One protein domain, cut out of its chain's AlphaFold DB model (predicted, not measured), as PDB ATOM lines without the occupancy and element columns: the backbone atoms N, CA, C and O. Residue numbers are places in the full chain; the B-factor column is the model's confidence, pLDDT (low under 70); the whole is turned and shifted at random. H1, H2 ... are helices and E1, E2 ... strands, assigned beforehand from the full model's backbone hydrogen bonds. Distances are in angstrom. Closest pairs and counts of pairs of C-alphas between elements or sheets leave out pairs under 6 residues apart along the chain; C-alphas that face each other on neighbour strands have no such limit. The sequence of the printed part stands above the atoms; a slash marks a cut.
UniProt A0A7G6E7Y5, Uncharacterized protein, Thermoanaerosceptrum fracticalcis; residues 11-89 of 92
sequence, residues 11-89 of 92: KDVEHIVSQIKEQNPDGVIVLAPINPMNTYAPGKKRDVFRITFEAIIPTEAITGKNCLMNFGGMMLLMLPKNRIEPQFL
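This is residues 11 to 89 of the 92 residues of an uncharacterized protein of Thermoanaerosceptrum fracticalcis (UniProt A0A7G6E7Y5). With little regular structure, this is a loose frame of long links, the antiparallel hairpin E1 and E2 along one side and helix H1 along the other. Short H2 lies near H1; residues 71 to 75 run between hairpin and H1, and residues 82 to 88 stand free. The printed part has 79 residues, 26 in named elements (H1, E1, E2, H2), mixed in class. It is loose, radius of gyration of the C-alphas 16.9 A, spanning 47 by 29 by 20 A.

E1, residues 36 to 40, and E2, residues 50 to 53, form a hairpin, antiparallel at 170 degrees; N 37 and O 52, 2.8 A apart, are within hydrogen-bond range. H1, residues 11 to 23, is apart from E2. H2, residues 67 to 70, is close to H1 but not clearly touching; their closest C-alphas, of Ile 20 and Asn 70, are 7.1 A apart. Every O i to N i+4 pair in H1 is within hydrogen-bond range; H2 is too short for one.

From first to last C-alpha, E1 measures 10.5 A and H1 18.2 A. C-alpha 11 begins H1 at (135.656, 130.014, 242.773); C-alpha 70 ends H2 at (138.572, 137.893, 224.611).

The printed part has no cut. Links H1 to E1 and E2 to H2 are long. Thirty residues are under pLDDT 70, among them 23 to 36.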
ATOM      1  N   LYS A  11     135.911 131.037 243.795       77.88
ATOM      2  CA  LYS A  11     135.656 130.014 242.773       77.88
ATOM      3  C   LYS A  11     134.993 130.585 241.525       77.88
ATOM      4  O   LYS A  11     135.317 130.144 240.431       77.88
ATOM      5  N   ASP A  12     134.108 131.571 241.667       73.00
ATOM      6  CA  ASP A  12     133.464 132.215 240.514       73.00
ATOM      7  C   ASP A  12     134.498 132.992 239.683       73.00
ATOM      8  O   ASP A  12     134.488 132.934 238.455       73.00
ATOM      9  N   VAL A  13     135.437 133.673 240.353       74.88
ATOM     10  CA  VAL A  13     136.536 134.395 239.692       74.88
ATOM     11  C   VAL A  13     137.496 133.418 239.010       74.88
ATOM     12  O   VAL A  13     137.841 133.610 237.845       74.88
ATOM     13  N   GLU A  14     137.896 132.351 239.705       80.00
ATOM     14  CA  GLU A  14     138.726 131.282 239.136       80.00
ATOM     15  C   GLU A  14     138.067 130.624 237.926       80.00
ATOM     16  O   GLU A  14     138.742 130.389 236.924       80.00
ATOM     17  N   HIS A  15     136.763 130.355 237.993       78.62
ATOM     18  CA  HIS A  15     136.017 129.746 236.898       78.62
ATOM     19  C   HIS A  15     136.029 130.634 235.649       78.62
ATOM     20  O   HIS A  15     136.371 130.155 234.569       78.62
ATOM     21  N   ILE A  16     135.758 131.935 235.801       73.06
ATOM     22  CA  ILE A  16     135.784 132.899 234.689       73.06
ATOM     23  C   ILE A  16     137.186 132.983 234.074       73.06
ATOM     24  O   ILE A  16     137.343 132.899 232.855       73.06
ATOM     25  N   VAL A  17     138.225 133.112 234.905       74.19
ATOM     26  CA  VAL A  17     139.615 133.185 234.427       74.19
ATOM     27  C   VAL A  17     140.034 131.887 233.732       74.19
ATOM     28  O   VAL A  17     140.738 131.936 232.724       74.19
ATOM     29  N   SER A  18     139.599 130.733 234.242       76.62
ATOM     30  CA  SER A  18     139.910 129.425 233.655       76.62
ATOM     31  C   SER A  18     139.239 129.244 232.296       76.62
ATOM     32  O   SER A  18     139.916 128.855 231.352       76.62
ATOM     33  N   GLN A  19     137.966 129.631 232.151       72.25
ATOM     34  CA  GLN A  19     137.270 129.597 230.859       72.25
ATOM     35  C   GLN A  19     137.965 130.464 229.799       72.25
ATOM     36  O   GLN A  19     138.125 130.032 228.658       72.25
ATOM     37  N   ILE A  20     138.427 131.662 230.171       68.06
ATOM     38  CA  ILE A  20     139.152 132.552 229.251       68.06
ATOM     39  C   ILE A  20     140.474 131.914 228.799       68.06
ATOM     40  O   ILE A  20     140.805 131.980 227.614       68.06
ATOM     41  N   LYS A  21     141.210 131.279 229.725       69.25
ATOM     42  CA  LYS A  21     142.467 130.570 229.429       69.25
ATOM     43  C   LYS A  21     142.255 129.355 228.530       69.25
ATOM     44  O   LYS A  21     143.008 129.177 227.582       69.25
ATOM     45  N   GLU A  22     141.238 128.542 228.808       75.19
ATOM     46  CA  GLU A  22     140.901 127.366 227.993       75.19
ATOM     47  C   GLU A  22     140.556 127.754 226.550       75.19
ATOM     48  O   GLU A  22     140.937 127.058 225.612       75.19
ATOM     49  N   GLN A  23     139.879 128.890 226.363       68.44
ATOM     50  CA  GLN A  23     139.528 129.405 225.038       68.44
ATOM     51  C   GLN A  23     140.705 130.082 224.314       68.44
ATOM     52  O   GLN A  23     140.658 130.227 223.094       68.44
ATOM     53  N   ASN A  24     141.755 130.488 225.040       60.59
ATOM     54  CA  ASN A  24     142.890 131.251 224.513       60.59
ATOM     55  C   ASN A  24     144.231 130.705 225.055       60.59
ATOM     56  O   ASN A  24     144.881 131.378 225.861       60.59
ATOM     57  N   PRO A  25     144.668 129.503 224.628       65.12
ATOM     58  CA  PRO A  25     145.835 128.817 225.198       65.12
ATOM     59  C   PRO A  25     147.165 129.556 224.979       65.12
ATOM     60  O   PRO A  25     148.043 129.486 225.835       65.12
ATOM     61  N   ASP A  26     147.286 130.317 223.888       63.50
ATOM     62  CA  ASP A  26     148.460 131.150 223.576       63.50
ATOM     63  C   ASP A  26     148.275 132.624 224.008       63.50
ATOM     64  O   ASP A  26     149.062 133.503 223.652       63.50
ATOM     65  N   GLY A  27     147.199 132.921 224.747       57.12
ATOM     66  CA  GLY A  27     146.814 134.271 225.150       57.12
ATOM     67  C   GLY A  27     147.457 134.731 226.461       57.12
ATOM     68  O   GLY A  27     147.655 133.958 227.397       57.12
ATOM     69  N   VAL A  28     147.726 136.034 226.567       56.75
ATOM     70  CA  VAL A  28     148.177 136.681 227.809       56.75
ATOM     71  C   VAL A  28     147.034 137.505 228.394       56.75
ATOM     72  O   VAL A  28     146.461 138.355 227.714       56.75
ATOM     73  N   ILE A  29     146.713 137.290 229.672       60.81
ATOM     74  CA  ILE A  29     145.740 138.117 230.393       60.81
ATOM     75  C   ILE A  29     146.415 139.431 230.789       60.81
ATOM     76  O   ILE A  29     147.332 139.442 231.611       60.81
ATOM     77  N   VAL A  30     145.937 140.544 230.233       54.66
ATOM     78  CA  VAL A  30     146.406 141.891 230.573       54.66
ATOM     79  C   VAL A  30     145.401 142.559 231.507       54.66
ATOM     80  O   VAL A  30     144.241 142.754 231.153       54.66
ATOM     81  N   LEU A  31     145.854 142.951 232.699       58.84
ATOM     82  CA  LEU A  31     145.081 143.806 233.597       58.84
ATOM     83  C   LEU A  31     145.313 145.264 233.197       58.84
ATOM     84  O   LEU A  31     146.314 145.871 233.577       58.84
ATOM     85  N   ALA A  32     144.407 145.813 232.392       51.62
ATOM     86  CA  ALA A  32     144.492 147.210 231.991       51.62
ATOM     87  C   ALA A  32     144.264 148.137 233.204       51.62
ATOM     88  O   ALA A  32     143.370 147.873 234.015       51.62
ATOM     89  N   PRO A  33     145.028 149.234 233.340       52.56
ATOM     90  CA  PRO A  33     144.722 150.261 234.323       52.56
ATOM     91  C   PRO A  33     143.363 150.883 233.982       52.56
ATOM     92  O   PRO A  33     143.187 151.464 232.913       52.56
ATOM     93  N   ILE A  34     142.392 150.743 234.885       61.62
ATOM     94  CA  ILE A  34     141.038 151.255 234.672       61.62
ATOM     95  C   ILE A  34     140.892 152.589 235.407       61.62
ATOM     96  O   ILE A  34     140.835 152.625 236.636       61.62
ATOM     97  N   ASN A  35     140.818 153.693 234.659       60.50
ATOM     98  CA  ASN A  35     140.519 155.009 235.224       60.50
ATOM     99  C   ASN A  35     139.001 155.255 235.202       60.50
ATOM    100  O   ASN A  35     138.360 155.026 234.172       60.50
ATOM    101  N   PRO A  36     138.389 155.698 236.315       65.94
ATOM    102  CA  PRO A  36     136.963 155.990 236.331       65.94
ATOM    103  C   PRO A  36     136.676 157.233 235.485       65.94
ATOM    104  O   PRO A  36     137.245 158.294 235.720       65.94
ATOM    105  N   MET A  37     135.752 157.108 234.533       73.88
ATOM    106  CA  MET A  37     135.250 158.228 233.733       73.88
ATOM    107  C   MET A  37     134.355 159.152 234.556       73.88
ATOM    108  O   MET A  37     134.426 160.366 234.431       73.88
ATOM    109  N   ASN A  38     133.487 158.572 235.389       74.81
ATOM    110  CA  ASN A  38     132.566 159.323 236.236       74.81
ATOM    111  C   ASN A  38     132.377 158.621 237.581       74.81
ATOM    112  O   ASN A  38     132.158 157.408 237.633       74.81
ATOM    113  N   THR A  39     132.376 159.395 238.664       75.44
ATOM    114  CA  THR A  39     132.051 158.932 240.018       75.44
ATOM    115  C   THR A  39     130.847 159.700 240.550       75.44
ATOM    116  O   THR A  39     130.869 160.928 240.591       75.44
ATOM    117  N   TYR A  40     129.814 158.990 240.998       78.94
ATOM    118  CA  TYR A  40     128.629 159.575 241.619       78.94
ATOM    119  C   TYR A  40     128.500 159.083 243.056       78.94
ATOM    120  O   TYR A  40     128.443 157.876 243.309       78.94
ATOM    121  N   ALA A  41     128.418 160.030 243.988       78.94
ATOM    122  CA  ALA A  41     128.046 159.748 245.364       78.94
ATOM    123  C   ALA A  41     126.519 159.543 245.481       78.94
ATOM    124  O   ALA A  41     125.764 160.116 244.685       78.94
ATOM    125  N   PRO A  42     126.054 158.763 246.474       78.50
ATOM    126  CA  PRO A  42     124.642 158.658 246.805       78.50
ATOM    127  C   PRO A  42     124.011 160.035 247.047       78.50
ATOM    128  O   PRO A  42     124.632 160.937 247.612       78.50
ATOM    129  N   GLY A  43     122.754 160.198 246.644       77.25
ATOM    130  CA  GLY A  43     121.974 161.418 246.835       77.25
ATOM    131  C   GLY A  43     120.489 161.116 247.026       77.25
ATOM    132  O   GLY A  43     120.065 159.967 247.004       77.25
ATOM    133  N   LYS A  44     119.655 162.158 247.154       71.25
ATOM    134  CA  LYS A  44     118.223 162.034 247.519       71.25
ATOM    135  C   LYS A  44     117.376 161.092 246.637       71.25
ATOM    136  O   LYS A  44     116.296 160.706 247.057       71.25
ATOM    137  N   LYS A  45     117.825 160.764 245.417       75.94
ATOM    138  CA  LYS A  45     117.119 159.884 244.460       75.94
ATOM    139  C   LYS A  45     117.855 158.572 244.140       75.94
ATOM    140  O   LYS A  45     117.334 157.785 243.358       75.94
ATOM    141  N   ARG A  46     119.076 158.367 244.653       65.81
ATOM    142  CA  ARG A  46     119.904 157.169 244.411       65.81
ATOM    143  C   ARG A  46     120.764 156.904 245.642       65.81
ATOM    144  O   ARG A  46     121.613 157.722 245.975       65.81
ATOM    145  N   ASP A  47     120.571 155.763 246.275       79.75
ATOM    146  CA  ASP A  47     121.242 155.319 247.501       79.75
ATOM    147  C   ASP A  47     122.552 154.551 247.243       79.75
ATOM    148  O   ASP A  47     123.155 154.011 248.167       79.75
ATOM    149  N   VAL A  48     123.036 154.541 245.998       77.31
ATOM    150  CA  VAL A  48     124.224 153.783 245.587       77.31
ATOM    151  C   VAL A  48     125.364 154.685 245.126       77.31
ATOM    152  O   VAL A  48     125.158 155.682 244.429       77.31
ATOM    153  N   PHE A  49     126.592 154.291 245.466       75.94
ATOM    154  CA  PHE A  49     127.785 154.792 244.792       75.94
ATOM    155  C   PHE A  49     127.817 154.207 243.382       75.94
ATOM    156  O   PHE A  49     127.751 152.989 243.211       75.94
ATOM    157  N   ARG A  50     127.926 155.063 242.366       79.62
ATOM    158  CA  ARG A  50     128.067 154.623 240.976       79.62
ATOM    159  C   ARG A  50     129.420 155.062 240.453       79.62
ATOM    160  O   ARG A  50     129.715 156.254 240.438       79.62
ATOM    161  N   ILE A  51     130.204 154.105 239.977       73.31
ATOM    162  CA  ILE A  51     131.462 154.370 239.290       73.31
ATOM    163  C   ILE A  51     131.326 153.839 237.864       73.31
ATOM    164  O   ILE A  51     131.002 152.670 237.669       73.31
ATOM    165  N   THR A  52     131.518 154.712 236.881       79.44
ATOM    166  CA  THR A  52     131.525 154.357 235.459       79.44
ATOM    167  C   THR A  52     132.972 154.316 234.988       79.44
ATOM    168  O   THR A  52     133.706 155.283 235.195       79.44
ATOM    169  N   PHE A  53     133.363 153.231 234.329       75.44
ATOM    170  CA  PHE A  53     134.688 153.056 233.743       75.44
ATOM    171  C   PHE A  53     134.584 152.867 232.233       75.44
ATOM    172  O   PHE A  53     133.565 152.382 231.738       75.44
ATOM    173  N   GLU A  54     135.653 153.223 231.528       74.50
ATOM    174  CA  GLU A  54     135.838 152.932 230.112       74.50
ATOM    175  C   GLU A  54     137.157 152.177 229.942       74.50
ATOM    176  O   GLU A  54     138.188 152.576 230.486       74.50
ATOM    177  N   ALA A  55     137.108 151.058 229.222       71.06
ATOM    178  CA  ALA A  55     138.294 150.334 228.797       71.06
ATOM    179  C   ALA A  55     138.558 150.694 227.337       71.06
ATOM    180  O   ALA A  55     137.777 150.343 226.453       71.06
ATOM    181  N   ILE A  56     139.648 151.415 227.099       70.19
ATOM    182  CA  ILE A  56     140.049 151.848 225.763       70.19
ATOM    183  C   ILE A  56     141.136 150.896 225.284       70.19
ATOM    184  O   ILE A  56     142.198 150.808 225.901       70.19
ATOM    185  N   ILE A  57     140.874 150.184 224.191       72.12
ATOM    186  CA  ILE A  57     141.879 149.358 223.521       72.12
ATOM    187  C   ILE A  57     142.176 150.010 222.165       72.12
ATOM    188  O   ILE A  57     141.278 150.029 221.318       72.12
ATOM    189  N   PRO A  58     143.380 150.577 221.952       74.81
ATOM    190  CA  PRO A  58     143.746 151.164 220.667       74.81
ATOM    191  C   PRO A  58     143.671 150.109 219.562       74.81
ATOM    192  O   PRO A  58     144.116 148.974 219.752       74.81
ATOM    193  N   THR A  59     143.098 150.456 218.414       73.44
ATOM    194  CA  THR A  59     142.895 149.491 217.323       73.44
ATOM    195  C   THR A  59     144.219 149.070 216.694       73.44
ATOM    196  O   THR A  59     144.362 147.923 216.285       73.44
ATOM    197  N   GLU A  60     145.212 149.956 216.695       79.69
ATOM    198  CA  GLU A  60     146.583 149.691 216.264       79.69
ATOM    199  C   GLU A  60     147.340 148.727 217.189       79.69
ATOM    200  O   GLU A  60     148.308 148.101 216.761       79.69
ATOM    201  N   ALA A  61     146.894 148.577 218.441       72.25
ATOM    202  CA  ALA A  61     147.500 147.661 219.404       72.25
ATOM    203  C   ALA A  61     147.033 146.206 219.214       72.25
ATOM    204  O   ALA A  61     147.529 145.310 219.898       72.25
ATOM    205  N   ILE A  62     146.073 145.959 218.314       76.12
ATOM    206  CA  ILE A  62     145.446 144.651 218.126       76.12
ATOM    207  C   ILE A  62     145.530 144.236 216.660       76.12
ATOM    208  O   ILE A  62     144.997 144.890 215.768       76.12
ATOM    209  N   THR A  63     146.111 143.069 216.411       76.19
ATOM    210  CA  THR A  63     145.989 142.375 215.126       76.19
ATOM    211  C   THR A  63     144.826 141.379 215.163       76.19
ATOM    212  O   THR A  63     144.629 140.704 216.171       76.19
ATOM    213  N   GLY A  64     144.084 141.228 214.061       75.25
ATOM    214  CA  GLY A  64     142.946 140.298 213.968       75.25
ATOM    215  C   GLY A  64     141.578 140.979 214.116       75.25
ATOM    216  O   GLY A  64     141.461 142.192 213.966       75.25
ATOM    217  N   LYS A  65     140.513 140.197 214.348       70.19
ATOM    218  CA  LYS A  65     139.128 140.691 214.501       70.19
ATOM    219  C   LYS A  65     138.579 140.344 215.889       70.19
ATOM    220  O   LYS A  65     138.951 139.325 216.455       70.19
ATOM    221  N   ASN A  66     137.633 141.148 216.382       71.56
ATOM    222  CA  ASN A  66     136.784 140.851 217.547       71.56
ATOM    223  C   ASN A  66     137.517 140.641 218.893       71.56
ATOM    224  O   ASN A  66     137.193 139.715 219.634       71.56
ATOM    225  N   CYS A  67     138.441 141.535 219.271       74.75
ATOM    226  CA  CYS A  67     139.128 141.488 220.576       74.75
ATOM    227  C   CYS A  67     138.189 141.497 221.793       74.75
ATOM    228  O   CYS A  67     138.545 140.975 222.844       74.75
ATOM    229  N   LEU A  68     136.981 142.049 221.643       70.38
ATOM    230  CA  LEU A  68     135.983 142.130 222.708       70.38
ATOM    231  C   LEU A  68     135.532 140.753 223.207       70.38
ATOM    232  O   LEU A  68     135.211 140.624 224.382       70.38
ATOM    233  N   MET A  69     135.557 139.719 222.357       71.62
ATOM    234  CA  MET A  69     135.219 138.346 222.767       71.62
ATOM    235  C   MET A  69     136.249 137.751 223.736       71.62
ATOM    236  O   MET A  69     135.932 136.819 224.464       71.62
ATOM    237  N   ASN A  70     137.460 138.315 223.761       67.56
ATOM    238  CA  ASN A  70     138.572 137.893 224.611       67.56
ATOM    239  C   ASN A  70     138.879 138.921 225.713       67.56
ATOM    240  O   ASN A  70     139.898 138.821 226.396       67.56
ATOM    241  N   PHE A  71     138.028 139.937 225.877       69.56
ATOM    242  CA  PHE A  71     138.213 140.974 226.881       69.56
ATOM    243  C   PHE A  71     137.596 140.553 228.220       69.56
ATOM    244  O   PHE A  71     136.409 140.247 228.308       69.56
ATOM    245  N   GLY A  72     138.402 140.602 229.281       66.50
ATOM    246  CA  GLY A  72     137.962 140.428 230.661       66.50
ATOM    247  C   GLY A  72     138.463 141.581 231.524       66.50
ATOM    248  O   GLY A  72     139.625 141.970 231.432       66.50
ATOM    249  N   GLY A  73     137.593 142.129 232.370       66.31
ATOM    250  CA  GLY A  73     137.934 143.194 233.311       66.31
ATOM    251  C   GLY A  73     137.578 142.800 234.739       66.31
ATOM    252  O   GLY A  73     136.536 142.195 234.977       66.31
ATOM    253  N   MET A  74     138.429 143.167 235.698       65.12
ATOM    254  CA  MET A  74     138.156 143.003 237.125       65.12
ATOM    255  C   MET A  74     138.246 144.358 237.821       65.12
ATOM    256  O   MET A  74     139.245 145.064 237.702       65.12
ATOM    257  N   MET A  75     137.204 144.708 238.571       66.69
ATOM    258  CA  MET A  75     137.173 145.910 239.399       66.69
ATOM    259  C   MET A  75     137.358 145.534 240.865       66.69
ATOM    260  O   MET A  75     136.681 144.643 241.373       66.69
ATOM    261  N   LEU A  76     138.257 146.238 241.551       61.94
ATOM    262  CA  LEU A  76     138.564 146.009 242.960       61.94
ATOM    263  C   LEU A  76     138.250 147.265 243.775       61.94
ATOM    264  O   LEU A  76     138.648 148.369 243.408       61.94
ATOM    265  N   LEU A  77     137.564 147.087 244.905       61.44
ATOM    266  CA  LEU A  77     137.334 148.132 245.901       61.44
ATOM    267  C   LEU A  77     138.093 147.774 247.180       61.44
ATOM    268  O   LEU A  77     137.830 146.740 247.793       61.44
ATOM    269  N   MET A  78     139.016 148.639 247.599       53.69
ATOM    270  CA  MET A  78     139.755 148.464 248.846       53.69
ATOM    271  C   MET A  78     139.102 149.275 249.966       53.69
ATOM    272  O   MET A  78     139.073 150.504 249.922       53.69
ATOM    273  N   LEU A  79     138.603 148.582 250.988       54.91
ATOM    274  CA  LEU A  79     138.058 149.182 252.202       54.91
ATOM    275  C   LEU A  79     138.511 148.381 253.433       54.91
ATOM    276  O   LEU A  79     138.639 147.157 253.357       54.91
ATOM    277  N   PRO A  80     138.716 149.037 254.588       62.53
ATOM    278  CA  PRO A  80     138.808 148.355 255.874       62.53
ATOM    279  C   PRO A  80     137.615 147.414 256.105       62.53
ATOM    280  O   PRO A  80     136.472 147.788 255.855       62.53
ATOM    281  N   LYS A  81     137.863 146.203 256.627       60.94
ATOM    282  CA  LYS A  81     136.823 145.172 256.829       60.94
ATOM    283  C   LYS A  81     135.664 145.649 257.712       60.94
ATOM    284  O   LYS A  81     134.524 145.275 257.477       60.94
ATOM    285  N   ASN A  82     135.946 146.498 258.698       75.12
ATOM    286  CA  ASN A  82     134.940 147.097 259.578       75.12
ATOM    287  C   ASN A  82     134.034 148.132 258.881       75.12
ATOM    288  O   ASN A  82     133.135 148.662 259.523       75.12
ATOM    289  N   ARG A  83     134.272 148.441 257.599       72.50
ATOM    290  CA  ARG A  83     133.431 149.318 256.769       72.50
ATOM    291  C   ARG A  83     132.547 148.544 255.782       72.50
ATOM    292  O   ARG A  83     132.007 149.156 254.865       72.50
ATOM    293  N   ILE A  84     132.430 147.222 255.935       74.81
ATOM    294  CA  ILE A  84     131.583 146.365 255.100       74.81
ATOM    295  C   ILE A  84     130.560 145.668 255.995       74.81
ATOM    296  O   ILE A  84     130.923 145.004 256.964       74.81
ATOM    297  N   GLU A  85     129.286 145.814 255.646       76.50
ATOM    298  CA  GLU A  85     128.170 145.193 256.356       76.50
ATOM    299  C   GLU A  85     128.251 143.650 256.275       76.50
ATOM    300  O   GLU A  85     128.335 143.105 255.166       76.50
ATOM    301  N   PRO A  86     128.219 142.915 257.409       77.62
ATOM    302  CA  PRO A  86     128.499 141.478 257.440       77.62
ATOM    303  C   PRO A  86     127.611 140.619 256.541       77.62
ATOM    304  O   PRO A  86     128.081 139.605 256.035       77.62
ATOM    305  N   GLN A  87     126.354 141.012 256.307       81.75
ATOM    306  CA  GLN A  87     125.450 140.255 255.432       81.75
ATOM    307  C   GLN A  87     125.899 140.208 253.961       81.75
ATOM    308  O   GLN A  87     125.480 139.315 253.230       81.75
ATOM    309  N   PHE A  88     126.748 141.143 253.522       75.88
ATOM    310  CA  PHE A  88     127.296 141.158 252.161       75.88
ATOM    311  C   PHE A  88     128.643 140.432 252.062       75.88
ATOM    312  O   PHE A  88     129.188 140.286 250.965       75.88
ATOM    313  N   LEU A  89     129.184 139.969 253.193       68.00
ATOM    314  CA  LEU A  89     130.384 139.147 253.242       68.00
ATOM    315  C   LEU A  89     129.984 137.681 253.051       68.00
ATOM    316  O   LEU A  89     129.379 137.071 253.936       68.00
TER     317      LEU A  89